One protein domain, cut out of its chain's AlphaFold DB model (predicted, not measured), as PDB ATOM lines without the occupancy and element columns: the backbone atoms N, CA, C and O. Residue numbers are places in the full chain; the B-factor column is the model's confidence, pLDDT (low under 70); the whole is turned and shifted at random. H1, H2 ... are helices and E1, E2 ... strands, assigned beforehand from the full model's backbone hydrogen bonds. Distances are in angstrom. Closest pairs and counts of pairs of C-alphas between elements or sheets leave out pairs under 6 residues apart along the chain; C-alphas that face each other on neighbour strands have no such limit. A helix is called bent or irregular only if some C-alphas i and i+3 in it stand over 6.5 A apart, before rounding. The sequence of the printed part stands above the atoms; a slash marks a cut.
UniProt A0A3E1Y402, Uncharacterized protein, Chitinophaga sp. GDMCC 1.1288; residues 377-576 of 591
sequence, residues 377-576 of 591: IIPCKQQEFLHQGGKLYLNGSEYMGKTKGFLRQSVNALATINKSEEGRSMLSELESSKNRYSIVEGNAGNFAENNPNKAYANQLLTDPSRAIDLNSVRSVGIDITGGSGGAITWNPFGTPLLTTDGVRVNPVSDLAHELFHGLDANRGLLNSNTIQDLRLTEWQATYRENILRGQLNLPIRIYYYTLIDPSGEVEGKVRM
ATOM      1  N   ILE A 377      10.821 -23.531 -20.951       89.88
ATOM      2  CA  ILE A 377      11.109 -23.868 -22.350       89.88
ATOM      3  C   ILE A 377      10.705 -25.313 -22.653       89.88
ATOM      4  O   ILE A 377      10.934 -26.219 -21.858       89.88
ATOM      5  N   ILE A 378      10.147 -25.545 -23.837       92.12
ATOM      6  CA  ILE A 378       9.795 -26.857 -24.377       92.12
ATOM      7  C   ILE A 378      10.685 -27.115 -25.605       92.12
ATOM      8  O   ILE A 378      10.371 -26.639 -26.701       92.12
ATOM      9  N   PRO A 379      11.820 -27.825 -25.467       88.81
ATOM     10  CA  PRO A 379      12.619 -28.243 -26.613       88.81
ATOM     11  C   PRO A 379      11.863 -29.265 -27.477       88.81
ATOM     12  O   PRO A 379      11.401 -30.298 -26.996       88.81
ATOM     13  N   CYS A 380      11.762 -29.012 -28.781       84.00
ATOM     14  CA  CYS A 380      11.169 -29.934 -29.748       84.00
ATOM     15  C   CYS A 380      11.881 -29.821 -31.102       84.00
ATOM     16  O   CYS A 380      11.920 -28.749 -31.698       84.00
ATOM     17  N   LYS A 381      12.409 -30.940 -31.622       75.38
ATOM     18  CA  LYS A 381      13.042 -31.039 -32.958       75.38
ATOM     19  C   LYS A 381      14.027 -29.893 -33.265       75.38
ATOM     20  O   LYS A 381      13.872 -29.201 -34.264       75.38
ATOM     21  N   GLN A 382      15.036 -29.724 -32.405       77.75
ATOM     22  CA  GLN A 382      16.091 -28.693 -32.501       77.75
ATOM     23  C   GLN A 382      15.618 -27.239 -32.309       77.75
ATOM     24  O   GLN A 382      16.414 -26.319 -32.461       77.75
ATOM     25  N   GLN A 383      14.350 -27.020 -31.958       84.44
ATOM     26  CA  GLN A 383      13.803 -25.706 -31.628       84.44
ATOM     27  C   GLN A 383      13.468 -25.631 -30.139       84.44
ATOM     28  O   GLN A 383      13.099 -26.636 -29.530       84.44
ATOM     29  N   GLU A 384      13.573 -24.436 -29.566       87.31
ATOM     30  CA  GLU A 384      13.195 -24.153 -28.185       87.31
ATOM     31  C   GLU A 384      11.973 -23.238 -28.178       87.31
ATOM     32  O   GLU A 384      12.027 -22.116 -28.678       87.31
ATOM     33  N   PHE A 385      10.862 -23.735 -27.635       89.19
ATOM     34  CA  PHE A 385       9.631 -22.965 -27.508       89.19
ATOM     35  C   PHE A 385       9.503 -22.449 -26.079       89.19
ATOM     36  O   PHE A 385       9.397 -23.248 -25.154       89.19
ATOM     37  N   LEU A 386       9.494 -21.136 -25.884       87.94
ATOM     38  CA  LEU A 386       9.156 -20.536 -24.597       87.94
ATOM     39  C   LEU A 386       7.645 -20.654 -24.380       87.94
ATOM     40  O   LEU A 386       6.871 -20.267 -25.252       87.94
ATOM     41  N   HIS A 387       7.230 -21.169 -23.227       88.25
ATOM     42  CA  HIS A 387       5.846 -21.129 -22.776       88.25
ATOM     43  C   HIS A 387       5.677 -20.002 -21.758       88.25
ATOM     44  O   HIS A 387       6.397 -19.963 -20.762       88.25
ATOM     45  N   GLN A 388       4.731 -19.097 -22.003       82.56
ATOM     46  CA  GLN A 388       4.434 -18.005 -21.082       82.56
ATOM     47  C   GLN A 388       2.985 -17.559 -21.222       82.56
ATOM     48  O   GLN A 388       2.517 -17.305 -22.334       82.56
ATOM     49  N   GLY A 389       2.259 -17.470 -20.105       76.50
ATOM     50  CA  GLY A 389       0.874 -16.988 -20.110       76.50
ATOM     51  C   GLY A 389      -0.058 -17.802 -21.020       76.50
ATOM     52  O   GLY A 389      -0.992 -17.255 -21.598       76.50
ATOM     53  N   GLY A 390       0.221 -19.099 -21.196       81.25
ATOM     54  CA  GLY A 390      -0.539 -19.998 -22.076       81.25
ATOM     55  C   GLY A 390      -0.224 -19.875 -23.572       81.25
ATOM     56  O   GLY A 390      -0.848 -20.562 -24.381       81.25
ATOM     57  N   LYS A 391       0.740 -19.030 -23.952       85.25
ATOM     58  CA  LYS A 391       1.213 -18.856 -25.328       85.25
ATOM     59  C   LYS A 391       2.577 -19.506 -25.526       85.25
ATOM     60  O   LYS A 391       3.330 -19.711 -24.574       85.25
ATOM     61  N   LEU A 392       2.891 -19.818 -26.783       88.12
ATOM     62  CA  LEU A 392       4.219 -20.261 -27.192       88.12
ATOM     63  C   LEU A 392       4.952 -19.139 -27.912       88.12
ATOM     64  O   LEU A 392       4.353 -18.438 -28.720       88.12
ATOM     65  N   TYR A 393       6.259 -19.051 -27.701       83.88
ATOM     66  CA  TYR A 393       7.141 -18.145 -28.420       83.88
ATOM     67  C   TYR A 393       8.324 -18.921 -28.992       83.88
ATOM     68  O   TYR A 393       8.902 -19.778 -28.326       83.88
ATOM     69  N   LEU A 394       8.687 -18.624 -30.235       84.06
ATOM     70  CA  LEU A 394       9.866 -19.164 -30.902       84.06
ATOM     71  C   LEU A 394      10.731 -17.989 -31.349       84.06
ATOM     72  O   LEU A 394      10.254 -17.114 -32.069       84.06
ATOM     73  N   ASN A 395      11.996 -17.965 -30.920       76.38
ATOM     74  CA  ASN A 395      12.934 -16.872 -31.210       76.38
ATOM     75  C   ASN A 395      12.362 -15.476 -30.868       76.38
ATOM     76  O   ASN A 395      12.537 -14.531 -31.629       76.38
ATOM     77  N   GLY A 396      11.633 -15.364 -29.751       61.81
ATOM     78  CA  GLY A 396      11.057 -14.103 -29.264       61.81
ATOM     79  C   GLY A 396       9.728 -13.673 -29.901       61.81
ATOM     80  O   GLY A 396       9.152 -12.685 -29.460       61.81
ATOM     81  N   SER A 397       9.205 -14.403 -30.893       69.12
ATOM     82  CA  SER A 397       7.905 -14.122 -31.532       69.12
ATOM     83  C   SER A 397       6.841 -15.143 -31.138       69.12
ATOM     84  O   SER A 397       7.157 -16.328 -31.011       69.12
ATOM     85  N   GLU A 398       5.581 -14.712 -30.990       82.81
ATOM     86  CA  GLU A 398       4.461 -15.626 -30.714       82.81
ATOM     87  C   GLU A 398       4.346 -16.676 -31.831       82.81
ATOM     88  O   GLU A 398       4.274 -16.373 -33.026       82.81
ATOM     89  N   TYR A 399       4.359 -17.945 -31.438       84.69
ATOM     90  CA  TYR A 399       4.307 -19.075 -32.344       84.69
ATOM     91  C   TYR A 399       2.851 -19.429 -32.662       84.69
ATOM     92  O   TYR A 399       2.189 -20.155 -31.927       84.69
ATOM     93  N   MET A 400       2.386 -18.975 -33.827       87.44
ATOM     94  CA  MET A 400       1.040 -19.260 -34.356       87.44
ATOM     95  C   MET A 400       0.973 -20.552 -35.193       87.44
ATOM     96  O   MET A 400      -0.020 -20.835 -35.867       87.44
ATOM     97  N   GLY A 401       2.058 -21.330 -35.217       88.06
ATOM     98  CA  GLY A 401       2.155 -22.555 -36.004       88.06
ATOM     99  C   GLY A 401       1.406 -23.738 -35.385       88.06
ATOM    100  O   GLY A 401       0.960 -23.726 -34.240       88.06
ATOM    101  N   LYS A 402       1.287 -24.828 -36.153       88.19
ATOM    102  CA  LYS A 402       0.653 -26.060 -35.663       88.19
ATOM    103  C   LYS A 402       1.553 -26.761 -34.645       88.19
ATOM    104  O   LYS A 402       2.608 -27.273 -35.012       88.19
ATOM    105  N   THR A 403       1.074 -26.917 -33.416       90.31
ATOM    106  CA  THR A 403       1.700 -27.803 -32.431       90.31
ATOM    107  C   THR A 403       1.417 -29.273 -32.781       90.31
ATOM    108  O   THR A 403       0.303 -29.653 -33.157       90.31
ATOM    109  N   LYS A 404       2.439 -30.136 -32.708       91.75
ATOM    110  CA  LYS A 404       2.334 -31.581 -32.995       91.75
ATOM    111  C   LYS A 404       3.156 -32.395 -31.995       91.75
ATOM    112  O   LYS A 404       4.130 -31.884 -31.452       91.75
ATOM    113  N   GLY A 405       2.779 -33.662 -31.801       93.38
ATOM    114  CA  GLY A 405       3.498 -34.604 -30.932       93.38
ATOM    115  C   GLY A 405       3.697 -34.060 -29.516       93.38
ATOM    116  O   GLY A 405       2.776 -33.455 -28.962       93.38
ATOM    117  N   PHE A 406       4.917 -34.218 -29.003       93.75
ATOM    118  CA  PHE A 406       5.330 -33.794 -27.667       93.75
ATOM    119  C   PHE A 406       5.024 -32.323 -27.350       93.75
ATOM    120  O   PHE A 406       4.517 -32.015 -26.272       93.75
ATOM    121  N   LEU A 407       5.241 -31.410 -28.308       94.25
ATOM    122  CA  LEU A 407       4.945 -29.987 -28.113       94.25
ATOM    123  C   LEU A 407       3.453 -29.759 -27.833       94.25
ATOM    124  O   LEU A 407       3.094 -29.028 -26.916       94.25
ATOM    125  N   ARG A 408       2.568 -30.427 -28.586       94.56
ATOM    126  CA  ARG A 408       1.114 -30.331 -28.373       94.56
ATOM    127  C   ARG A 408       0.693 -30.953 -27.043       94.56
ATOM    128  O   ARG A 408      -0.173 -30.407 -26.371       94.56
ATOM    129  N   GLN A 409       1.282 -32.090 -26.678       95.69
ATOM    130  CA  GLN A 409       0.996 -32.759 -25.406       95.69
ATOM    131  C   GLN A 409       1.396 -31.879 -24.217       95.69
ATOM    132  O   GLN A 409       0.587 -31.692 -23.314       95.69
ATOM    133  N   SER A 410       2.582 -31.268 -24.273       95.62
ATOM    134  CA  SER A 410       3.088 -30.368 -23.231       95.62
ATOM    135  C   SER A 410       2.212 -29.125 -23.078       95.62
ATOM    136  O   SER A 410       1.754 -28.841 -21.977       95.62
ATOM    137  N   VAL A 411       1.882 -28.433 -24.176       94.81
ATOM    138  CA  VAL A 411       0.997 -27.251 -24.133       94.81
ATOM    139  C   VAL A 411      -0.378 -27.591 -23.554       94.81
ATOM    140  O   VAL A 411      -0.881 -26.874 -22.695       94.81
ATOM    141  N   ASN A 412      -0.984 -28.704 -23.973       95.75
ATOM    142  CA  ASN A 412      -2.298 -29.106 -23.468       95.75
ATOM    143  C   ASN A 412      -2.264 -29.478 -21.977       95.75
ATOM    144  O   ASN A 412      -3.211 -29.176 -21.243       95.75
ATOM    145  N   ALA A 413      -1.190 -30.131 -21.527       96.88
ATOM    146  CA  ALA A 413      -1.001 -30.466 -20.122       96.88
ATOM    147  C   ALA A 413      -0.820 -29.197 -19.277       96.88
ATOM    148  O   ALA A 413      -1.561 -29.016 -18.313       96.88
ATOM    149  N   LEU A 414       0.055 -28.271 -19.690       97.06
ATOM    150  CA  LEU A 414       0.254 -26.974 -19.030       97.06
ATOM    151  C   LEU A 414      -1.043 -26.156 -18.968       97.06
ATOM    152  O   LEU A 414      -1.406 -25.653 -17.906       97.06
ATOM    153  N   ALA A 415      -1.807 -26.102 -20.062       96.44
ATOM    154  CA  ALA A 415      -3.109 -25.439 -20.092       96.44
ATOM    155  C   ALA A 415      -4.119 -26.073 -19.120       96.44
ATOM    156  O   ALA A 415      -4.965 -25.377 -18.561       96.44
ATOM    157  N   THR A 416      -4.043 -27.389 -18.898       97.44
ATOM    158  CA  THR A 416      -4.904 -28.089 -17.934       97.44
ATOM    159  C   THR A 416      -4.455 -27.831 -16.496       97.44
ATOM    160  O   THR A 416      -5.294 -27.517 -15.656       97.44
ATOM    161  N   ILE A 417      -3.148 -27.873 -16.222       97.69
ATOM    162  CA  ILE A 417      -2.547 -27.514 -14.925       97.69
ATOM    163  C   ILE A 417      -2.971 -26.098 -14.517       97.69
ATOM    164  O   ILE A 417      -3.420 -25.889 -13.389       97.69
ATOM    165  N   ASN A 418      -2.936 -25.153 -15.459       95.75
ATOM    166  CA  ASN A 418      -3.290 -23.748 -15.248       95.75
ATOM    167  C   ASN A 418      -4.768 -23.506 -14.861       95.75
ATOM    168  O   ASN A 418      -5.139 -22.406 -14.440       95.75
ATOM    169  N   LYS A 419      -5.648 -24.510 -14.995       96.00
ATOM    170  CA  LYS A 419      -7.046 -24.422 -14.531       96.00
ATOM    171  C   LYS A 419      -7.158 -24.545 -13.010       96.00
ATOM    172  O   LYS A 419      -8.075 -23.968 -12.431       96.00
ATOM    173  N   SER A 420      -6.216 -25.234 -12.372       96.38
ATOM    174  CA  SER A 420      -6.117 -25.310 -10.912       96.38
ATOM    175  C   SER A 420      -5.461 -24.051 -10.337       96.38
ATOM    176  O   SER A 420      -4.650 -23.411 -11.004       96.38
ATOM    177  N   GLU A 421      -5.819 -23.669  -9.113       94.44
ATOM    178  CA  GLU A 421      -5.186 -22.542  -8.415       94.44
ATOM    179  C   GLU A 421      -3.722 -22.853  -8.081       94.44
ATOM    180  O   GLU A 421      -2.841 -22.046  -8.376       94.44
ATOM    181  N   GLU A 422      -3.462 -24.060  -7.573       94.56
ATOM    182  CA  GLU A 422      -2.125 -24.544  -7.223       94.56
ATOM    183  C   GLU A 422      -1.213 -24.579  -8.460       94.56
ATOM    184  O   GLU A 422      -0.102 -24.048  -8.457       94.56
ATOM    185  N   GLY A 423      -1.717 -25.137  -9.566       96.19
ATOM    186  CA  GLY A 423      -0.989 -25.210 -10.827       96.19
ATOM    187  C   GLY A 423      -0.747 -23.843 -11.460       96.19
ATOM    188  O   GLY A 423       0.353 -23.588 -11.940       96.19
ATOM    189  N   ARG A 424      -1.727 -22.932 -11.424       93.88
ATOM    190  CA  ARG A 424      -1.558 -21.556 -11.920       93.88
ATOM    191  C   ARG A 424      -0.500 -20.792 -11.135       93.88
ATOM    192  O   ARG A 424       0.340 -20.133 -11.744       93.88
ATOM    193  N   SER A 425      -0.516 -20.899  -9.804       91.62
ATOM    194  CA  SER A 425       0.493 -20.261  -8.954       91.62
ATOM    195  C   SER A 425       1.891 -20.802  -9.254       91.62
ATOM    196  O   SER A 425       2.826 -20.022  -9.422       91.62
ATOM    197  N   MET A 426       2.031 -22.126  -9.369       95.88
ATOM    198  CA  MET A 426       3.292 -22.774  -9.731       95.88
ATOM    199  C   MET A 426       3.801 -22.308 -11.100       95.88
ATOM    200  O   MET A 426       4.944 -21.872 -11.209       95.88
ATOM    201  N   LEU A 427       2.966 -22.376 -12.145       94.88
ATOM    202  CA  LEU A 427       3.363 -21.984 -13.500       94.88
ATOM    203  C   LEU A 427       3.760 -20.510 -13.559       94.88
ATOM    204  O   LEU A 427       4.811 -20.194 -14.105       94.88
ATOM    205  N   SER A 428       2.985 -19.623 -12.929       86.69
ATOM    206  CA  SER A 428       3.316 -18.199 -12.861       86.69
ATOM    207  C   SER A 428       4.680 -17.951 -12.210       86.69
ATOM    208  O   SER A 428       5.409 -17.054 -12.637       86.69
ATOM    209  N   GLU A 429       5.045 -18.712 -11.176       86.81
ATOM    210  CA  GLU A 429       6.349 -18.571 -10.525       86.81
ATOM    211  C   GLU A 429       7.489 -19.109 -11.397       86.81
ATOM    212  O   GLU A 429       8.515 -18.445 -11.540       86.81
ATOM    213  N   LEU A 430       7.312 -20.276 -12.019       91.06
ATOM    214  CA  LEU A 430       8.330 -20.872 -12.888       91.06
ATOM    215  C   LEU A 430       8.562 -20.037 -14.157       91.06
ATOM    216  O   LEU A 430       9.707 -19.814 -14.544       91.06
ATOM    217  N   GLU A 431       7.496 -19.518 -14.770       85.31
ATOM    218  CA  GLU A 431       7.564 -18.650 -15.954       85.31
ATOM    219  C   GLU A 431       8.211 -17.287 -15.657       85.31
ATOM    220  O   GLU A 431       8.830 -16.701 -16.541       85.31
ATOM    221  N   SER A 432       8.101 -16.788 -14.421       77.50
ATOM    222  CA  SER A 432       8.714 -15.520 -13.981       77.50
ATOM    223  C   SER A 432      10.062 -15.693 -13.268       77.50
ATOM    224  O   SER A 432      10.659 -14.715 -12.793       77.50
ATOM    225  N   SER A 433      10.546 -16.933 -13.176       80.31
ATOM    226  CA  SER A 433      11.735 -17.284 -12.411       80.31
ATOM    227  C   SER A 433      13.027 -16.681 -12.992       80.31
ATOM    228  O   SER A 433      13.107 -16.219 -14.121       80.31
ATOM    229  N   LYS A 434      14.099 -16.669 -12.190       72.12
ATOM    230  CA  LYS A 434      15.475 -16.477 -12.688       72.12
ATOM    231  C   LYS A 434      16.084 -17.779 -13.226       72.12
ATOM    232  O   LYS A 434      17.118 -17.781 -13.895       72.12
ATOM    233  N   ASN A 435      15.470 -18.895 -12.889       83.00
ATOM    234  CA  ASN A 435      15.950 -20.225 -13.174       83.00
ATOM    235  C   ASN A 435      15.305 -20.748 -14.457       83.00
ATOM    236  O   ASN A 435      14.130 -20.515 -14.712       83.00
ATOM    237  N   ARG A 436      16.097 -21.431 -15.289       85.94
ATOM    238  CA  ARG A 436      15.624 -22.001 -16.555       85.94
ATOM    239  C   ARG A 436      15.113 -23.418 -16.323       85.94
ATOM    240  O   ARG A 436      15.845 -24.246 -15.780       85.94
ATOM    241  N   TYR A 437      13.912 -23.682 -16.808       93.44
ATOM    242  CA  TYR A 437      13.244 -24.971 -16.774       93.44
ATOM    243  C   TYR A 437      13.037 -25.472 -18.195       93.44
ATOM    244  O   TYR A 437      12.530 -24.738 -19.043       93.44
ATOM    245  N   SER A 438      13.433 -26.712 -18.464       94.12
ATOM    246  CA  SER A 438      13.206 -27.351 -19.763       94.12
ATOM    247  C   SER A 438      12.295 -28.559 -19.611       94.12
ATOM    248  O   SER A 438      12.671 -29.509 -18.933       94.12
ATOM    249  N   ILE A 439      11.130 -28.542 -20.258       96.25
ATOM    250  CA  ILE A 439      10.193 -29.670 -20.287       96.25
ATOM    251  C   ILE A 439      10.619 -30.631 -21.397       96.25
ATOM    252  O   ILE A 439      10.507 -30.310 -22.579       96.25
ATOM    253  N   VAL A 440      11.119 -31.805 -21.021       94.38
ATOM    254  CA  VAL A 440      11.738 -32.779 -21.928       94.38
ATOM    255  C   VAL A 440      10.935 -34.078 -21.943       94.38
ATOM    256  O   VAL A 440      10.366 -34.491 -20.934       94.38
ATOM    257  N   GLU A 441      10.864 -34.715 -23.110       93.56
ATOM    258  CA  GLU A 441      10.193 -36.003 -23.280       93.56
ATOM    259  C   GLU A 441      11.029 -37.131 -22.668       93.56
ATOM    260  O   GLU A 441      12.234 -37.221 -22.912       93.56
ATOM    261  N   GLY A 442      10.392 -38.017 -21.905       91.31
ATOM    262  CA  GLY A 442      11.023 -39.220 -21.373       91.31
ATOM    263  C   GLY A 442      10.033 -40.358 -21.148       91.31
ATOM    264  O   GLY A 442       8.826 -40.206 -21.307       91.31
ATOM    265  N   ASN A 443      10.558 -41.518 -20.756       87.75
ATOM    266  CA  ASN A 443       9.745 -42.712 -20.484       87.75
ATOM    267  C   ASN A 443       9.243 -42.780 -19.029       87.75
ATOM    268  O   ASN A 443       8.440 -43.648 -18.697       87.75
ATOM    269  N   ALA A 444       9.717 -41.877 -18.168       87.06
ATOM    270  CA  ALA A 444       9.324 -41.733 -16.771       87.06
ATOM    271  C   ALA A 444       9.448 -40.260 -16.343       87.06
ATOM    272  O   ALA A 444      10.153 -39.486 -16.998       87.06
ATOM    273  N   GLY A 445       8.757 -39.892 -15.263       90.62
ATOM    274  CA  GLY A 445       8.916 -38.596 -14.601       90.62
ATOM    275  C   GLY A 445      10.262 -38.501 -13.881       90.62
ATOM    276  O   GLY A 445      10.667 -39.457 -13.218       90.62
ATOM    277  N   ASN A 446      10.977 -37.391 -14.075       94.56
ATOM    278  CA  ASN A 446      12.144 -37.026 -13.276       94.56
ATOM    279  C   ASN A 446      12.472 -35.533 -13.411       94.56
ATOM    280  O   ASN A 446      12.690 -35.034 -14.522       94.56
ATOM    281  N   PHE A 447      12.693 -34.869 -12.282       97.00
ATOM    282  CA  PHE A 447      13.316 -33.556 -12.226       97.00
ATOM    283  C   PHE A 447      14.826 -33.673 -11.986       97.00
ATOM    284  O   PHE A 447      15.276 -34.372 -11.081       97.00
ATOM    285  N   ALA A 448      15.621 -32.993 -12.811       96.50
ATOM    286  CA  ALA A 448      17.071 -32.912 -12.663       96.50
ATOM    287  C   ALA A 448      17.500 -31.450 -12.523       96.50
ATOM    288  O   ALA A 448      17.456 -30.687 -13.490       96.50
ATOM    289  N   GLU A 449      17.915 -31.057 -11.324       95.69
ATOM    290  CA  GLU A 449      18.379 -29.707 -11.036       95.69
ATOM    291  C   GLU A 449      19.719 -29.381 -11.715       95.69
ATOM    292  O   GLU A 449      20.636 -30.196 -11.777       95.69
ATOM    293  N   ASN A 450      19.877 -28.136 -12.169       92.44
ATOM    294  CA  ASN A 450      21.131 -27.668 -12.773       92.44
ATOM    295  C   ASN A 450      22.224 -27.418 -11.723       92.44
ATOM    296  O   ASN A 450      23.415 -27.505 -12.013       92.44
ATOM    297  N   ASN A 451      21.824 -27.038 -10.508       91.19
ATOM    298  CA  ASN A 451      22.726 -26.760  -9.396       91.19
ATOM    299  C   ASN A 451      22.166 -27.348  -8.087       91.19
ATOM    300  O   ASN A 451      21.256 -26.746  -7.503       91.19
ATOM    301  N   PRO A 452      22.719 -28.475  -7.606       92.00
ATOM    302  CA  PRO A 452      22.282 -29.104  -6.362       92.00
ATOM    303  C   PRO A 452      22.480 -28.215  -5.128       92.00
ATOM    304  O   PRO A 452      21.591 -28.116  -4.289       92.00
ATOM    305  N   ASN A 453      23.590 -27.478  -5.028       89.25
ATOM    306  CA  ASN A 453      23.846 -26.628  -3.858       89.25
ATOM    307  C   ASN A 453      22.786 -25.527  -3.692       89.25
ATOM    308  O   ASN A 453      22.425 -25.182  -2.570       89.25
ATOM    309  N   LYS A 454      22.261 -24.993  -4.802       92.12
ATOM    310  CA  LYS A 454      21.165 -24.016  -4.771       92.12
ATOM    311  C   LYS A 454      19.797 -24.666  -4.574       92.12
ATOM    312  O   LYS A 454      18.973 -24.122  -3.847       92.12
ATOM    313  N   ALA A 455      19.550 -25.818  -5.201       93.88
ATOM    314  CA  ALA A 455      18.257 -26.501  -5.116       93.88
ATOM    315  C   ALA A 455      17.964 -27.030  -3.700       93.88
ATOM    316  O   ALA A 455      16.818 -27.005  -3.261       93.88
ATOM    317  N   TYR A 456      19.012 -27.446  -2.980       93.75
ATOM    318  CA  TYR A 456      18.963 -27.962  -1.608       93.75
ATOM    319  C   TYR A 456      19.455 -26.932  -0.570       93.75
ATOM    320  O   TYR A 456      19.846 -27.297   0.542       93.75
ATOM    321  N   ALA A 457      19.467 -25.636  -0.910       91.69
ATOM    322  CA  ALA A 457      20.057 -24.588  -0.074       91.69
ATOM    323  C   ALA A 457      19.458 -24.538   1.340       91.69
ATOM    324  O   ALA A 457      20.195 -24.410   2.318       91.69
ATOM    325  N   ASN A 458      18.137 -24.690   1.478       90.88
ATOM    326  CA  ASN A 458      17.492 -24.708   2.788       90.88
ATOM    327  C   ASN A 458      17.945 -25.911   3.630       90.88
ATOM    328  O   ASN A 458      18.228 -25.748   4.814       90.88
ATOM    329  N   GLN A 459      18.072 -27.101   3.030       91.31
ATOM    330  CA  GLN A 459      18.595 -28.275   3.731       91.31
ATOM    331  C   GLN A 459      20.047 -28.048   4.169       91.31
ATOM    332  O   GLN A 459      20.367 -28.271   5.332       91.31
ATOM    333  N   LEU A 460      20.907 -27.536   3.283       90.44
ATOM    334  CA  LEU A 460      22.303 -27.214   3.613       90.44
ATOM    335  C   LEU A 460      22.422 -26.224   4.782       90.44
ATOM    336  O   LEU A 460      23.353 -26.323   5.575       90.44
ATOM    337  N   LEU A 461      21.499 -25.264   4.881       89.38
ATOM    338  CA  LEU A 461      21.507 -24.230   5.918       89.38
ATOM    339  C   LEU A 461      20.918 -24.687   7.257       89.38
ATOM    340  O   LEU A 461      21.277 -24.119   8.289       89.38
ATOM    341  N   THR A 462      19.998 -25.652   7.249       88.31
ATOM    342  CA  THR A 462      19.173 -25.977   8.426       88.31
ATOM    343  C   THR A 462      19.400 -27.378   8.985       88.31
ATOM    344  O   THR A 462      19.103 -27.597  10.157       88.31
ATOM    345  N   ASP A 463      19.940 -28.311   8.198       89.19
ATOM    346  CA  ASP A 463      20.220 -29.681   8.626       89.19
ATOM    347  C   ASP A 463      21.634 -29.778   9.233       89.19
ATOM    348  O   ASP A 463      22.626 -29.632   8.511       89.19
ATOM    349  N   PRO A 464      21.777 -30.061  10.543       88.69
ATOM    350  CA  PRO A 464      23.086 -30.159  11.188       88.69
ATOM    351  C   PRO A 464      23.999 -31.225  10.570       88.69
ATOM    352  O   PRO A 464      25.222 -31.082  10.621       88.69
ATOM    353  N   SER A 465      23.434 -32.271   9.954       89.25
ATOM    354  CA  SER A 465      24.218 -33.315   9.279       89.25
ATOM    355  C   SER A 465      24.943 -32.804   8.029       89.25
ATOM    356  O   SER A 465      25.937 -33.392   7.608       89.25
ATOM    357  N   ARG A 466      24.501 -31.668   7.473       89.38
ATOM    358  CA  ARG A 466      25.074 -31.014   6.289       89.38
ATOM    359  C   ARG A 466      26.104 -29.930   6.625       89.38
ATOM    360  O   ARG A 466      26.587 -29.246   5.725       89.38
ATOM    361  N   ALA A 467      26.491 -29.771   7.894       86.81
ATOM    362  CA  ALA A 467      27.411 -28.711   8.318       86.81
ATOM    363  C   ALA A 467      28.780 -28.758   7.605       86.81
ATOM    364  O   ALA A 467      29.358 -27.711   7.305       86.81
ATOM    365  N   ILE A 468      29.296 -29.956   7.298       88.00
ATOM    366  CA  ILE A 468      30.559 -30.128   6.557       88.00
ATOM    367  C   ILE A 468      30.404 -29.665   5.100       88.00
ATOM    368  O   ILE A 468      31.266 -28.942   4.592       88.00
ATOM    369  N   ASP A 469      29.289 -30.015   4.456       87.12
ATOM    370  CA  ASP A 469      28.970 -29.594   3.088       87.12
ATOM    371  C   ASP A 469      28.846 -28.064   3.018       87.12
ATOM    372  O   ASP A 469      29.464 -27.425   2.167       87.12
ATOM    373  N   LEU A 470      28.135 -27.450   3.972       87.38
ATOM    374  CA  LEU A 470      27.975 -25.996   4.052       87.38
ATOM    375  C   LEU A 470      29.314 -25.266   4.241       87.38
ATOM    376  O   LEU A 470      29.555 -24.240   3.600       87.38
ATOM    377  N   ASN A 471      30.198 -25.784   5.099       87.19
ATOM    378  CA  ASN A 471      31.532 -25.214   5.297       87.19
ATOM    379  C   ASN A 471      32.390 -25.324   4.032       87.19
ATOM    380  O   ASN A 471      33.117 -24.385   3.703       87.19
ATOM    381  N   SER A 472      32.267 -26.434   3.303       86.62
ATOM    382  CA  SER A 472      32.964 -26.654   2.033       86.62
ATOM    383  C   SER A 472      32.474 -25.696   0.948       86.62
ATOM    384  O   SER A 472      33.282 -25.106   0.247       86.62
ATOM    385  N   VAL A 473      31.162 -25.467   0.847       84.00
ATOM    386  CA  VAL A 473      30.557 -24.491  -0.078       84.00
ATOM    387  C   VAL A 473      31.010 -23.060   0.245       84.00
ATOM    388  O   VAL A 473      31.356 -22.296  -0.659       84.00
ATOM    389  N   ARG A 474      31.048 -22.691   1.533       84.12
ATOM    390  CA  ARG A 474      31.456 -21.349   1.985       84.12
ATOM    391  C   ARG A 474      32.945 -21.073   1.787       84.12
ATOM    392  O   ARG A 474      33.291 -19.950   1.433       84.12
ATOM    393  N   SER A 475      33.817 -22.061   1.997       81.50
ATOM    394  CA  SER A 475      35.272 -21.873   1.898       81.50
ATOM    395  C   SER A 475      35.747 -21.549   0.478       81.50
ATOM    396  O   SER A 475      36.754 -20.865   0.317       81.50
ATOM    397  N   VAL A 476      34.994 -21.971  -0.542       81.19
ATOM    398  CA  VAL A 476      35.249 -21.654  -1.959       81.19
ATOM    399  C   VAL A 476      34.359 -20.529  -2.504       81.19
ATOM    400  O   VAL A 476      34.406 -20.230  -3.695       81.19
ATOM    401  N   GLY A 477      33.544 -19.896  -1.652       78.06
ATOM    402  CA  GLY A 477      32.721 -18.741  -2.020       78.06
ATOM    403  C   GLY A 477      31.554 -19.045  -2.967       78.06
ATOM    404  O   GLY A 477      31.140 -18.159  -3.713       78.06
ATOM    405  N   ILE A 478      31.017 -20.271  -2.970       74.81
ATOM    406  CA  ILE A 478      29.853 -20.616  -3.801       74.81
ATOM    407  C   ILE A 478      28.596 -19.929  -3.242       74.81
ATOM    408  O   ILE A 478      28.191 -20.164  -2.103       74.81
ATOM    409  N   ASP A 479      27.947 -19.109  -4.071       77.31
ATOM    410  CA  ASP A 479      26.628 -18.543  -3.788       77.31
ATOM    411  C   ASP A 479      25.552 -19.637  -3.846       77.31
ATOM    412  O   ASP A 479      25.419 -20.336  -4.853       77.31
ATOM    413  N   ILE A 480      24.764 -19.758  -2.776       82.31
ATOM    414  CA  ILE A 480      23.648 -20.712  -2.651       82.31
ATOM    415  C   ILE A 480      22.270 -20.037  -2.674       82.31
ATOM    416  O   ILE A 480      21.255 -20.687  -2.444       82.31
ATOM    417  N   THR A 481      22.207 -18.733  -2.947       76.94
ATOM    418  CA  THR A 481      20.947 -17.985  -3.001       76.94
ATOM    419  C   THR A 481      20.255 -18.111  -4.365       76.94
ATOM    420  O   THR A 481      20.887 -18.368  -5.397       76.94
ATOM    421  N   GLY A 482      18.931 -17.916  -4.383       73.88
ATOM    422  CA  GLY A 482      18.136 -17.806  -5.615       73.88
ATOM    423  C   GLY A 482      17.686 -19.122  -6.262       73.88
ATOM    424  O   GLY A 482      17.136 -19.069  -7.358       73.88
ATOM    425  N   GLY A 483      17.909 -20.265  -5.605       90.69
ATOM    426  CA  GLY A 483      17.436 -21.579  -6.052       90.69
ATOM    427  C   GLY A 483      18.013 -22.047  -7.388       90.69
ATOM    428  O   GLY A 483      19.045 -21.559  -7.852       90.69
ATOM    429  N   SER A 484      17.371 -23.052  -7.978       92.38
ATOM    430  CA  SER A 484      17.892 -23.803  -9.117       92.38
ATOM    431  C   SER A 484      16.816 -24.092 -10.157       92.38
ATOM    432  O   SER A 484      15.674 -24.408  -9.827       92.38
ATOM    433  N   GLY A 485      17.209 -23.995 -11.426       93.38
ATOM    434  CA  GLY A 485      16.428 -24.503 -12.556       93.38
ATOM    435  C   GLY A 485      16.706 -25.977 -12.791       93.38
ATOM    436  O   GLY A 485      17.465 -26.594 -12.044       93.38
ATOM    437  N   GLY A 486      16.163 -26.539 -13.862       94.25
ATOM    438  CA  GLY A 486      16.416 -27.940 -14.172       94.25
ATOM    439  C   GLY A 486      15.644 -28.474 -15.363       94.25
ATOM    440  O   GLY A 486      14.808 -27.788 -15.956       94.25
ATOM    441  N   ALA A 487      15.933 -29.724 -15.704       96.31
ATOM    442  CA  ALA A 487      15.170 -30.474 -16.684       96.31
ATOM    443  C   ALA A 487      13.985 -31.169 -16.006       96.31
ATOM    444  O   ALA A 487      14.160 -31.932 -15.061       96.31
ATOM    445  N   ILE A 488      12.790 -30.910 -16.523       97.38
ATOM    446  CA  ILE A 488      11.527 -31.544 -16.152       97.38
ATOM    447  C   ILE A 488      11.275 -32.624 -17.199       97.38
ATOM    448  O   ILE A 488      10.734 -32.352 -18.272       97.38
ATOM    449  N   THR A 489      11.747 -33.833 -16.928       96.25
ATOM    450  CA  THR A 489      11.508 -34.979 -17.807       96.25
ATOM    451  C   THR A 489      10.162 -35.581 -17.450       96.25
ATOM    452  O   THR A 489       9.928 -35.872 -16.282       96.25
ATOM    453  N   TRP A 490       9.280 -35.787 -18.424       95.06
ATOM    454  CA  TRP A 490       7.983 -36.408 -18.161       95.06
ATOM    455  C   TRP A 490       7.541 -37.334 -19.289       95.06
ATOM    456  O   TRP A 490       7.947 -37.184 -20.445       95.06
ATOM    457  N   ASN A 491       6.677 -38.285 -18.933       93.38
ATOM    458  CA  ASN A 491       6.056 -39.203 -19.874       93.38
ATOM    459  C   ASN A 491       4.690 -38.655 -20.330       93.38
ATOM    460  O   ASN A 491       3.732 -38.691 -19.551       93.38
ATOM    461  N   PRO A 492       4.539 -38.214 -21.594       93.56
ATOM    462  CA  PRO A 492       3.283 -37.659 -22.090       93.56
ATOM    463  C   PRO A 492       2.155 -38.691 -22.249       93.56
ATOM    464  O   PRO A 492       1.010 -38.312 -22.507       93.56
ATOM    465  N   PHE A 493       2.454 -39.984 -22.099       92.19
ATOM    466  CA  PHE A 493       1.466 -41.064 -22.052       92.19
ATOM    467  C   PHE A 493       1.009 -41.389 -20.622       92.19
ATOM    468  O   PHE A 493      -0.007 -42.060 -20.450       92.19
ATOM    469  N   GLY A 494       1.706 -40.853 -19.618       89.62
ATOM    470  CA  GLY A 494       1.418 -41.024 -18.202       89.62
ATOM    471  C   GLY A 494       1.861 -42.371 -17.630       89.62
ATOM    472  O   GLY A 494       2.201 -43.316 -18.343       89.62
ATOM    473  N   THR A 495       1.823 -42.447 -16.305       88.25
ATOM    474  CA  THR A 495       2.243 -43.593 -15.501       88.25
ATOM    475  C   THR A 495       1.050 -44.130 -14.708       88.25
ATOM    476  O   THR A 495       0.216 -43.345 -14.244       88.25
ATOM    477  N   PRO A 496       0.906 -45.457 -14.541       89.56
ATOM    478  CA  PRO A 496      -0.124 -46.019 -13.673       89.56
ATOM    479  C   PRO A 496       0.120 -45.646 -12.206       89.56
ATOM    480  O   PRO A 496       1.150 -45.995 -11.634       89.56
ATOM    481  N   LEU A 497      -0.850 -44.971 -11.590       90.25
ATOM    482  CA  LEU A 497      -0.819 -44.575 -10.182       90.25
ATOM    483  C   LEU A 497      -2.034 -45.138  -9.445       90.25
ATOM    484  O   LEU A 497      -3.156 -45.089  -9.954       90.25
ATOM    485  N   LEU A 498      -1.833 -45.634  -8.224       92.00
ATOM    486  CA  LEU A 498      -2.928 -46.066  -7.359       92.00
ATOM    487  C   LEU A 498      -3.618 -44.858  -6.701       92.00
ATOM    488  O   LEU A 498      -3.029 -44.132  -5.893       92.00
ATOM    489  N   THR A 499      -4.889 -44.651  -7.047       94.00
ATOM    490  CA  THR A 499      -5.708 -43.501  -6.637       94.00
ATOM    491  C   THR A 499      -6.968 -43.919  -5.875       94.00
ATOM    492  O   THR A 499      -7.284 -45.105  -5.797       94.00
ATOM    493  N   THR A 500      -7.721 -42.949  -5.343       93.88
ATOM    494  CA  THR A 500      -9.033 -43.156  -4.688       93.88
ATOM    495  C   THR A 500     -10.074 -43.842  -5.569       93.88
ATOM    496  O   THR A 500     -11.086 -44.300  -5.054       93.88
ATOM    497  N   ASP A 501      -9.824 -43.929  -6.873       93.69
ATOM    498  CA  ASP A 501     -10.665 -44.605  -7.860       93.69
ATOM    499  C   ASP A 501      -9.936 -45.822  -8.484       93.69
ATOM    500  O   ASP A 501     -10.171 -46.216  -9.621       93.69
ATOM    501  N   GLY A 502      -8.985 -46.417  -7.757       90.75
ATOM    502  CA  GLY A 502      -8.141 -47.511  -8.243       90.75
ATOM    503  C   GLY A 502      -6.969 -47.025  -9.099       90.75
ATOM    504  O   GLY A 502      -6.551 -45.868  -9.012       90.75
ATOM    505  N   VAL A 503      -6.394 -47.913  -9.916       90.50
ATOM    506  CA  VAL A 503      -5.263 -47.553 -10.786       90.50
ATOM    507  C   VAL A 503      -5.747 -46.633 -11.906       90.50
ATOM    508  O   VAL A 503      -6.684 -46.958 -12.642       90.50
ATOM    509  N   ARG A 504      -5.126 -45.461 -12.029       92.12
ATOM    510  CA  ARG A 504      -5.430 -44.460 -13.054       92.12
ATOM    511  C   ARG A 504      -4.134 -43.962 -13.680       92.12
ATOM    512  O   ARG A 504      -3.123 -43.834 -13.000       92.12
ATOM    513  N   VAL A 505      -4.193 -43.659 -14.971       92.31
ATOM    514  CA  VAL A 505      -3.111 -43.007 -15.714       92.31
ATOM    515  C   VAL A 505      -3.561 -41.587 -16.010       92.31
ATOM    516  O   VAL A 505      -4.637 -41.391 -16.580       92.31
ATOM    517  N   ASN A 506      -2.774 -40.592 -15.607       93.38
ATOM    518  CA  ASN A 506      -3.071 -39.202 -15.925       93.38
ATOM    519  C   ASN A 506      -1.778 -38.427 -16.239       93.38
ATOM    520  O   ASN A 506      -1.083 -37.995 -15.325       93.38
ATOM    521  N   PRO A 507      -1.464 -38.195 -17.524       93.06
ATOM    522  CA  PRO A 507      -0.230 -37.509 -17.907       93.06
ATOM    523  C   PRO A 507      -0.151 -36.061 -17.383       93.06
ATOM    524  O   PRO A 507       0.941 -35.540 -17.177       93.06
ATOM    525  N   VAL A 508      -1.285 -35.399 -17.121       94.69
ATOM    526  CA  VAL A 508      -1.302 -34.024 -16.589       94.69
ATOM    527  C   VAL A 508      -0.768 -33.984 -15.160       94.69
ATOM    528  O   VAL A 508       0.026 -33.103 -14.838       94.69
ATOM    529  N   SER A 509      -1.176 -34.931 -14.309       93.50
ATOM    530  CA  SER A 509      -0.645 -35.011 -12.945       93.50
ATOM    531  C   SER A 509       0.828 -35.393 -12.919       93.50
ATOM    532  O   SER A 509       1.552 -34.889 -12.069       93.50
ATOM    533  N   ASP A 510       1.277 -36.216 -13.867       93.31
ATOM    534  CA  ASP A 510       2.681 -36.616 -13.972       93.31
ATOM    535  C   ASP A 510       3.568 -35.411 -14.316       93.31
ATOM    536  O   ASP A 510       4.571 -35.178 -13.650       93.31
ATOM    537  N   LEU A 511       3.176 -34.580 -15.293       97.19
ATOM    538  CA  LEU A 511       3.904 -33.334 -15.573       97.19
ATOM    539  C   LEU A 511       3.865 -32.372 -14.380       97.19
ATOM    540  O   LEU A 511       4.874 -31.748 -14.056       97.19
ATOM    541  N   ALA A 512       2.703 -32.234 -13.735       97.69
ATOM    542  CA  ALA A 512       2.553 -31.359 -12.577       97.69
ATOM    543  C   ALA A 512       3.483 -31.771 -11.432       97.69
ATOM    544  O   ALA A 512       4.110 -30.910 -10.827       97.69
ATOM    545  N   HIS A 513       3.609 -33.075 -11.176       97.31
ATOM    546  CA  HIS A 513       4.510 -33.628 -10.170       97.31
ATOM    547  C   HIS A 513       5.953 -33.146 -10.377       97.31
ATOM    548  O   HIS A 513       6.563 -32.579  -9.473       97.31
ATOM    549  N   GLU A 514       6.467 -33.278 -11.599       98.00
ATOM    550  CA  GLU A 514       7.835 -32.864 -11.928       98.00
ATOM    551  C   GLU A 514       8.015 -31.338 -11.938       98.00
ATOM    552  O   GLU A 514       9.080 -30.821 -11.594       98.00
ATOM    553  N   LEU A 515       6.965 -30.584 -12.278       98.00
ATOM    554  CA  LEU A 515       6.961 -29.127 -12.135       98.00
ATOM    555  C   LEU A 515       7.011 -28.694 -10.660       98.00
ATOM    556  O   LEU A 515       7.661 -27.693 -10.363       98.00
ATOM    557  N   PHE A 516       6.395 -29.438  -9.731       98.12
ATOM    558  CA  PHE A 516       6.484 -29.140  -8.297       98.12
ATOM    559  C   PHE A 516       7.888 -29.381  -7.739       98.12
ATOM    560  O   PHE A 516       8.358 -28.573  -6.939       98.12
ATOM    561  N   HIS A 517       8.607 -30.397  -8.227       97.75
ATOM    562  CA  HIS A 517      10.048 -30.512  -7.960       97.75
ATOM    563  C   HIS A 517      10.806 -29.285  -8.485       97.75
ATOM    564  O   HIS A 517      11.634 -28.713  -7.776       97.75
ATOM    565  N   GLY A 518      10.471 -28.814  -9.690       97.19
ATOM    566  CA  GLY A 518      11.009 -27.569 -10.244       97.19
ATOM    567  C   GLY A 518      10.722 -26.332  -9.385       97.19
ATOM    568  O   GLY A 518      11.606 -25.491  -9.213       97.19
ATOM    569  N   LEU A 519       9.521 -26.236  -8.809       96.75
ATOM    570  CA  LEU A 519       9.105 -25.158  -7.908       96.75
ATOM    571  C   LEU A 519       9.894 -25.180  -6.597       96.75
ATOM    572  O   LEU A 519      10.415 -24.150  -6.169       96.75
ATOM    573  N   ASP A 520      10.034 -26.346  -5.970       96.25
ATOM    574  CA  ASP A 520      10.814 -26.462  -4.740       96.25
ATOM    575  C   ASP A 520      12.303 -26.208  -5.006       96.25
ATOM    576  O   ASP A 520      12.953 -25.490  -4.244       96.25
ATOM    577  N   ALA A 521      12.839 -26.667  -6.140       96.75
ATOM    578  CA  ALA A 521      14.189 -26.322  -6.575       96.75
ATOM    579  C   ALA A 521      14.358 -24.813  -6.804       96.75
ATOM    580  O   ALA A 521      15.369 -24.245  -6.380       96.75
ATOM    581  N   ASN A 522      13.360 -24.145  -7.395       94.94
ATOM    582  CA  ASN A 522      13.346 -22.692  -7.594       94.94
ATOM    583  C   ASN A 522      13.521 -21.919  -6.284       94.94
ATOM    584  O   ASN A 522      14.140 -20.857  -6.243       94.94
ATOM    585  N   ARG A 523      12.949 -22.466  -5.212       92.44
ATOM    586  CA  ARG A 523      12.918 -21.872  -3.876       92.44
ATOM    587  C   ARG A 523      14.068 -22.355  -2.988       92.44
ATOM    588  O   ARG A 523      14.247 -21.835  -1.892       92.44
ATOM    589  N   GLY A 524      14.859 -23.324  -3.456       93.81
ATOM    590  CA  GLY A 524      15.934 -23.950  -2.683       93.81
ATOM    591  C   GLY A 524      15.433 -24.892  -1.582       93.81
ATOM    592  O   GLY A 524      16.097 -25.039  -0.554       93.81
ATOM    593  N   LEU A 525      14.247 -25.477  -1.767       94.12
ATOM    594  CA  LEU A 525      13.508 -26.275  -0.787       94.12
ATOM    595  C   LEU A 525      13.564 -27.791  -1.031       94.12
ATOM    596  O   LEU A 525      12.955 -28.527  -0.247       94.12
ATOM    597  N   LEU A 526      14.301 -28.272  -2.046       94.88
ATOM    598  CA  LEU A 526      14.501 -29.713  -2.206       94.88
ATOM    599  C   LEU A 526      15.168 -30.294  -0.953       94.88
ATOM    600  O   LEU A 526      16.011 -29.657  -0.311       94.88
ATOM    601  N   ASN A 527      14.785 -31.520  -0.599       93.12
ATOM    602  CA  ASN A 527      15.268 -32.188   0.600       93.12
ATOM    603  C   ASN A 527      15.529 -33.681   0.367       93.12
ATOM    604  O   ASN A 527      14.611 -34.473   0.154       93.12
ATOM    605  N   SER A 528      16.800 -34.076   0.461       92.75
ATOM    606  CA  SER A 528      17.232 -35.446   0.177       92.75
ATOM    607  C   SER A 528      16.968 -36.443   1.313       92.75
ATOM    608  O   SER A 528      17.251 -37.629   1.144       92.75
ATOM    609  N   ASN A 529      16.502 -35.992   2.484       91.31
ATOM    610  CA  ASN A 529      16.226 -36.881   3.613       91.31
ATOM    611  C   ASN A 529      15.042 -37.795   3.290       91.31
ATOM    612  O   ASN A 529      14.193 -37.475   2.463       91.31
ATOM    613  N   THR A 530      14.994 -38.956   3.937       91.62
ATOM    614  CA  THR A 530      14.038 -40.022   3.615       91.62
ATOM    615  C   THR A 530      13.143 -40.315   4.817       91.62
ATOM    616  O   THR A 530      13.626 -40.388   5.945       91.62
ATOM    617  N   ILE A 531      11.842 -40.496   4.574       88.06
ATOM    618  CA  ILE A 531      10.848 -40.955   5.552       88.06
ATOM    619  C   ILE A 531      10.105 -42.140   4.933       88.06
ATOM    620  O   ILE A 531       9.551 -42.006   3.843       88.06
ATOM    621  N   GLN A 532      10.077 -43.278   5.638       87.12
ATOM    622  CA  GLN A 532       9.469 -44.531   5.152       87.12
ATOM    623  C   GLN A 532      10.013 -44.951   3.776       87.12
ATOM    624  O   GLN A 532       9.247 -45.248   2.866       87.12
ATOM    625  N   ASP A 533      11.339 -44.905   3.614       87.25
ATOM    626  CA  ASP A 533      12.050 -45.234   2.369       87.25
ATOM    627  C   ASP A 533      11.691 -44.359   1.147       87.25
ATOM    628  O   ASP A 533      12.115 -44.651   0.031       87.25
ATOM    629  N   LEU A 534      10.980 -43.240   1.353       91.94
ATOM    630  CA  LEU A 534      10.672 -42.240   0.331       91.94
ATOM    631  C   LEU A 534      11.325 -40.886   0.649       91.94
ATOM    632  O   LEU A 534      11.247 -40.394   1.779       91.94
ATOM    633  N   ARG A 535      11.968 -40.265  -0.349       93.19
ATOM    634  CA  ARG A 535      12.598 -38.942  -0.192       93.19
ATOM    635  C   ARG A 535      11.557 -37.874   0.131       93.19
ATOM    636  O   ARG A 535      10.444 -37.898  -0.384       93.19
ATOM    637  N   LEU A 536      11.936 -36.898   0.950       93.50
ATOM    638  CA  LEU A 536      11.070 -35.782   1.316       93.50
ATOM    639  C   LEU A 536      10.645 -34.947   0.103       93.50
ATOM    640  O   LEU A 536       9.498 -34.513   0.090       93.50
ATOM    641  N   THR A 537      11.492 -34.791  -0.921       94.69
ATOM    642  CA  THR A 537      11.101 -34.163  -2.203       94.69
ATOM    643  C   THR A 537       9.852 -34.798  -2.801       94.69
ATOM    644  O   THR A 537       8.920 -34.105  -3.194       94.69
ATOM    645  N   GLU A 538       9.779 -36.128  -2.803       95.38
ATOM    646  CA  GLU A 538       8.636 -36.860  -3.354       95.38
ATOM    647  C   GLU A 538       7.374 -36.672  -2.518       95.38
ATOM    648  O   GLU A 538       6.269 -36.573  -3.056       95.38
ATOM    649  N   TRP A 539       7.523 -36.579  -1.196       95.06
ATOM    650  CA  TRP A 539       6.415 -36.231  -0.316       95.06
ATOM    651  C   TRP A 539       5.885 -34.817  -0.582       95.06
ATOM    652  O   TRP A 539       4.670 -34.626  -0.640       95.06
ATOM    653  N   GLN A 540       6.780 -33.844  -0.762       94.88
ATOM    654  CA  GLN A 540       6.443 -32.445  -1.045       94.88
ATOM    655  C   GLN A 540       5.699 -32.313  -2.381       94.88
ATOM    656  O   GLN A 540       4.586 -31.777  -2.417       94.88
ATOM    657  N   ALA A 541       6.259 -32.882  -3.452       96.12
ATOM    658  CA  ALA A 541       5.658 -32.865  -4.782       96.12
ATOM    659  C   ALA A 541       4.308 -33.595  -4.807       96.12
ATOM    660  O   ALA A 541       3.327 -33.055  -5.317       96.12
ATOM    661  N   THR A 542       4.204 -34.774  -4.180       95.94
ATOM    662  CA  THR A 542       2.942 -35.536  -4.135       95.94
ATOM    663  C   THR A 542       1.851 -34.817  -3.338       95.94
ATOM    664  O   THR A 542       0.671 -34.900  -3.687       95.94
ATOM    665  N   TYR A 543       2.209 -34.102  -2.268       96.31
ATOM    666  CA  TYR A 543       1.252 -33.304  -1.504       96.31
ATOM    667  C   TYR A 543       0.596 -32.231  -2.386       96.31
ATOM    668  O   TYR A 543      -0.635 -32.171  -2.461       96.31
ATOM    669  N   ARG A 544       1.402 -31.439  -3.108       96.75
ATOM    670  CA  ARG A 544       0.898 -30.411  -4.034       96.75
ATOM    671  C   ARG A 544       0.190 -31.008  -5.247       96.75
ATOM    672  O   ARG A 544      -0.866 -30.514  -5.635       96.75
ATOM    673  N   GLU A 545       0.702 -32.117  -5.787       97.25
ATOM    674  CA  GLU A 545       0.036 -32.895  -6.837       97.25
ATOM    675  C   GLU A 545      -1.389 -33.253  -6.404       97.25
ATOM    676  O   GLU A 545      -2.336 -33.017  -7.146       97.25
ATOM    677  N   ASN A 546      -1.579 -33.751  -5.181       97.19
ATOM    678  CA  ASN A 546      -2.898 -34.117  -4.676       97.19
ATOM    679  C   ASN A 546      -3.827 -32.915  -4.433       97.19
ATOM    680  O   ASN A 546      -5.028 -33.034  -4.681       97.19
ATOM    681  N   ILE A 547      -3.304 -31.755  -4.019       96.75
ATOM    682  CA  ILE A 547      -4.088 -30.504  -3.983       96.75
ATOM    683  C   ILE A 547      -4.576 -30.155  -5.391       96.75
ATOM    684  O   ILE A 547      -5.774 -29.950  -5.601       96.75
ATOM    685  N   LEU A 548      -3.666 -30.148  -6.366       97.56
ATOM    686  CA  LEU A 548      -3.976 -29.878  -7.767       97.56
ATOM    687  C   LEU A 548      -4.999 -30.878  -8.318       97.56
ATOM    688  O   LEU A 548      -5.960 -30.476  -8.973       97.56
ATOM    689  N   ARG A 549      -4.852 -32.173  -8.020       96.94
ATOM    690  CA  ARG A 549      -5.811 -33.216  -8.419       96.94
ATOM    691  C   ARG A 549      -7.199 -32.928  -7.861       96.94
ATOM    692  O   ARG A 549      -8.156 -32.974  -8.626       96.94
ATOM    693  N   GLY A 550      -7.307 -32.560  -6.583       96.19
ATOM    694  CA  GLY A 550      -8.574 -32.158  -5.973       96.19
ATOM    695  C   GLY A 550      -9.217 -30.963  -6.684       96.19
ATOM    696  O   GLY A 550     -10.389 -31.018  -7.042       96.19
ATOM    697  N   GLN A 551      -8.433 -29.922  -6.980       97.31
ATOM    698  CA  GLN A 551      -8.900 -28.733  -7.707       97.31
ATOM    699  C   GLN A 551      -9.318 -29.032  -9.160       97.31
ATOM    700  O   GLN A 551     -10.173 -28.342  -9.711       97.31
ATOM    701  N   LEU A 552      -8.737 -30.063  -9.782       96.56
ATOM    702  CA  LEU A 552      -9.087 -30.531 -11.128       96.56
ATOM    703  C   LEU A 552     -10.156 -31.636 -11.142       96.56
ATOM    704  O   LEU A 552     -10.453 -32.164 -12.214       96.56
ATOM    705  N   ASN A 553     -10.738 -31.992  -9.991       95.62
ATOM    706  CA  ASN A 553     -11.670 -33.117  -9.841       95.62
ATOM    707  C   ASN A 553     -11.096 -34.461 -10.338       95.62
ATOM    708  O   ASN A 553     -11.798 -35.278 -10.935       95.62
ATOM    709  N   LEU A 554      -9.805 -34.695 -10.107       95.25
ATOM    710  CA  LEU A 554      -9.116 -35.945 -10.414       95.25
ATOM    711  C   LEU A 554      -9.022 -36.837  -9.163       95.25
ATOM    712  O   LEU A 554      -8.823 -36.318  -8.061       95.25
ATOM    713  N   PRO A 555      -9.084 -38.177  -9.306       96.06
ATOM    714  CA  PRO A 555      -8.873 -39.101  -8.191       96.06
ATOM    715  C   PRO A 555      -7.529 -38.859  -7.499       96.06
ATOM    716  O   PRO A 555      -6.509 -38.767  -8.182       96.06
ATOM    717  N   ILE A 556      -7.509 -38.787  -6.170       95.88
ATOM    718  CA  ILE A 556      -6.323 -38.463  -5.359       95.88
ATOM    719  C   ILE A 556      -5.363 -39.658  -5.325       95.88
ATOM    720  O   ILE A 556      -5.807 -40.794  -5.156       95.88
ATOM    721  N   ARG A 557      -4.052 -39.427  -5.467       95.12
ATOM    722  CA  ARG A 557      -3.014 -40.465  -5.358       95.12
ATOM    723  C   ARG A 557      -2.896 -40.931  -3.908       95.12
ATOM    724  O   ARG A 557      -2.605 -40.130  -3.021       95.12
ATOM    725  N   ILE A 558      -3.111 -42.228  -3.672       94.62
ATOM    726  CA  ILE A 558      -3.115 -42.811  -2.319       94.62
ATOM    727  C   ILE A 558      -1.724 -43.312  -1.931       94.62
ATOM    728  O   ILE A 558      -1.325 -43.163  -0.778       94.62
ATOM    729  N   TYR A 559      -0.993 -43.907  -2.876       92.94
ATOM    730  CA  TYR A 559       0.327 -44.495  -2.646       92.94
ATOM    731  C   TYR A 559       1.354 -43.927  -3.616       92.94
ATOM    732  O   TYR A 559       1.028 -43.613  -4.765       92.94
ATOM    733  N   TYR A 560       2.599 -43.795  -3.157       91.62
ATOM    734  CA  TYR A 560       3.670 -43.340  -4.032       91.62
ATOM    735  C   TYR A 560       4.088 -44.452  -4.997       91.62
ATOM    736  O   TYR A 560       3.975 -44.288  -6.211       91.62
ATOM    737  N   TYR A 561       4.487 -45.614  -4.488       86.75
ATOM    738  CA  TYR A 561       4.825 -46.749  -5.342       86.75
ATOM    739  C   TYR A 561       3.583 -47.590  -5.626       86.75
ATOM    740  O   TYR A 561       2.831 -47.922  -4.711       86.75
ATOM    741  N   THR A 562       3.397 -47.961  -6.893       82.06
ATOM    742  CA  THR A 562       2.393 -48.940  -7.327       82.06
ATOM    743  C   THR A 562       3.137 -50.151  -7.873       82.06
ATOM    744  O   THR A 562       3.848 -50.037  -8.869       82.06
ATOM    745  N   LEU A 563       3.018 -51.292  -7.203       77.69
ATOM    746  CA  LEU A 563       3.561 -52.567  -7.654       77.69
ATOM    747  C   LEU A 563       2.419 -53.397  -8.224       77.69
ATOM    748  O   LEU A 563       1.350 -53.468  -7.627       77.69
ATOM    749  N   ILE A 564       2.649 -54.002  -9.382       71.94
ATOM    750  CA  ILE A 564       1.750 -54.998  -9.956       71.94
ATOM    751  C   ILE A 564       2.540 -56.294  -9.973       71.94
ATOM    752  O   ILE A 564       3.604 -56.359 -10.594       71.94
ATOM    753  N   ASP A 565       2.072 -57.288  -9.231       72.88
ATOM    754  CA  ASP A 565       2.729 -58.586  -9.197       72.88
ATOM    755  C   ASP A 565       2.472 -59.379 -10.502       72.88
ATOM    756  O   ASP A 565       1.630 -58.994 -11.322       72.88
ATOM    757  N   PRO A 566       3.186 -60.494 -10.746       71.25
ATOM    758  CA  PRO A 566       2.977 -61.317 -11.941       71.25
ATOM    759  C   PRO A 566       1.572 -61.938 -12.064       71.25
ATOM    760  O   PRO A 566       1.207 -62.379 -13.154       71.25
ATOM    761  N   SER A 567       0.796 -61.989 -10.975       73.19
ATOM    762  CA  SER A 567      -0.613 -62.414 -10.943       73.19
ATOM    763  C   SER A 567      -1.595 -61.292 -11.298       73.19
ATOM    764  O   SER A 567      -2.768 -61.574 -11.542       73.19
ATOM    765  N   GLY A 568      -1.131 -60.042 -11.365       68.56
ATOM    766  CA  GLY A 568      -1.947 -58.856 -11.608       68.56
ATOM    767  C   GLY A 568      -2.512 -58.201 -10.343       68.56
ATOM    768  O   GLY A 568      -3.320 -57.277 -10.470       68.56
ATOM    769  N   GLU A 569      -2.115 -58.632  -9.141       75.94
ATOM    770  CA  GLU A 569      -2.487 -57.953  -7.895       75.94
ATOM    771  C   GLU A 569      -1.713 -56.641  -7.740       75.94
ATOM    772  O   GLU A 569      -0.510 -56.560  -8.001       75.94
ATOM    773  N   VAL A 570      -2.425 -55.592  -7.321       78.38
ATOM    774  CA  VAL A 570      -1.876 -54.241  -7.168       78.38
ATOM    775  C   VAL A 570      -1.586 -53.968  -5.695       78.38
ATOM    776  O   VAL A 570      -2.509 -53.855  -4.888       78.38
ATOM    777  N   GLU A 571      -0.314 -53.784  -5.355       81.94
ATOM    778  CA  GLU A 571       0.142 -53.414  -4.015       81.94
ATOM    779  C   GLU A 571       0.673 -51.970  -4.013       81.94
ATOM    780  O   GLU A 571       1.527 -51.590  -4.818       81.94
ATOM    781  N   GLY A 572       0.175 -51.139  -3.096       81.12
ATOM    782  CA  GLY A 572       0.680 -49.783  -2.880       81.12
ATOM    783  C   GLY A 572       1.741 -49.740  -1.780       81.12
ATOM    784  O   GLY A 572       1.511 -50.277  -0.698       81.12
ATOM    785  N   LYS A 573       2.869 -49.049  -2.002       84.81
ATOM    786  CA  LYS A 573       3.863 -48.770  -0.946       84.81
ATOM    787  C   LYS A 573       4.009 -47.273  -0.688       84.81
ATOM    788  O   LYS A 573       4.028 -46.475  -1.623       84.81
ATOM    789  N   VAL A 574       4.134 -46.936   0.599       91.00
ATOM    790  CA  VAL A 574       4.176 -45.574   1.169       91.00
ATOM    791  C   VAL A 574       2.879 -44.797   0.913       91.00
ATOM    792  O   VAL A 574       2.599 -44.360  -0.202       91.00
ATOM    793  N   ARG A 575       2.044 -44.666   1.951       93.19
ATOM    794  CA  ARG A 575       0.717 -44.040   1.852       93.19
ATOM    795  C   ARG A 575       0.821 -42.518   1.989       93.19
ATOM    796  O   ARG A 575       1.274 -42.025   3.013       93.19
ATOM    797  N   MET A 576       0.315 -41.790   0.997       94.81
ATOM    798  CA  MET A 576       0.473 -40.333   0.838       94.81
ATOM    799  C   MET A 576      -0.718 -39.514   1.359       94.81
ATOM    800  O   MET A 576      -0.727 -38.283   1.287       94.81
TER     801      MET A 576
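This is residues 377 to 576 of the 591 residues of an uncharacterized protein of Chitinophaga sp. GDMCC 1.1288 (UniProt A0A3E1Y402). Helix H6 makes the core, with the small sheet E4 E6 E5 on one side of it, H7 crossing its other side, and H1 and H2 packed on it too. The three-stranded sheet E1 E2 E3, with H1 over one face, lies beside E4; H3 leads from H6 to H4 and H5, far from the core, and the hairpins E7-E8 and E9-E10 lie close together at another edge. The printed part has 200 residues, in the order E1 E2 E3 H1 H2 E4 E5 H3 H4 H5 E6 E7 E8 H6 H7 E9 E10, of mixed class. It is compact, with a radius of gyration of the C-alphas of 17.9 A and spans of 51 by 49 by 30 A.

Begin with the mixed sheet of E4, residues 437 to 441, E6, 486 to 490, and E5, 446 to 449, in the order E4, E6, E5. Find C-alpha 507 at (-0.230, -37.509, -17.907); from there H6 runs 24.8 A to residue 523. H7, residues 536 to 551, is 23.0 A long; H1, 405 to 417, 18.5 A; H2, 421 to 431, 15.3 A. H3 is residues 452 to 455, H4 457 to 462, and H5 464 to 475, irregular, with C-alphas 465 and 468 7.6 A apart. E1, residues 377 to 380, begins at (11.109, -23.868, -22.350); E2 is 383 to 388 and E3 391 to 394. E7 is 496 to 499, E8 502 to 505, E9 559 to 564, and E10 570 to 575, ending at (0.717, -44.040, 1.852).

E4 and E6 are parallel, with N 440 and O 488 2.8 A apart; E6 and E5 are antiparallel, with N 489 and O 446 2.8 A apart. H6 is on this sheet, height 8.2 A, along the strands. H6 is the hub: it touches H7 at a steep tilt of 53 degrees, opposite ways, closest C-alphas Phe 516 and Ala 541, 5.2 A; it also touches H1, H2 and H3. E1 E2 E3 form a meander, each strand the antiparallel neighbour of the one before; H1 is on that sheet, height 9.5 A. Every O i to N i+4 pair is within hydrogen-bond range in H1, H2, H4, H6 and H7; in H5 6 of 8 are, and H3 is too short for one. H4 and H5 touch only at the corner, closest C-alphas Leu 460 and Arg 466, 5.4 A.

The C-alphas farthest apart, of Gly 477 and Ser 567, are 55.7 A apart. The printed part has no cut, and the link from H6 to H7, 12 residues, is long. Mean pLDDT of the printed part is 90.0; residues 396 to 397 and 568 are under 70.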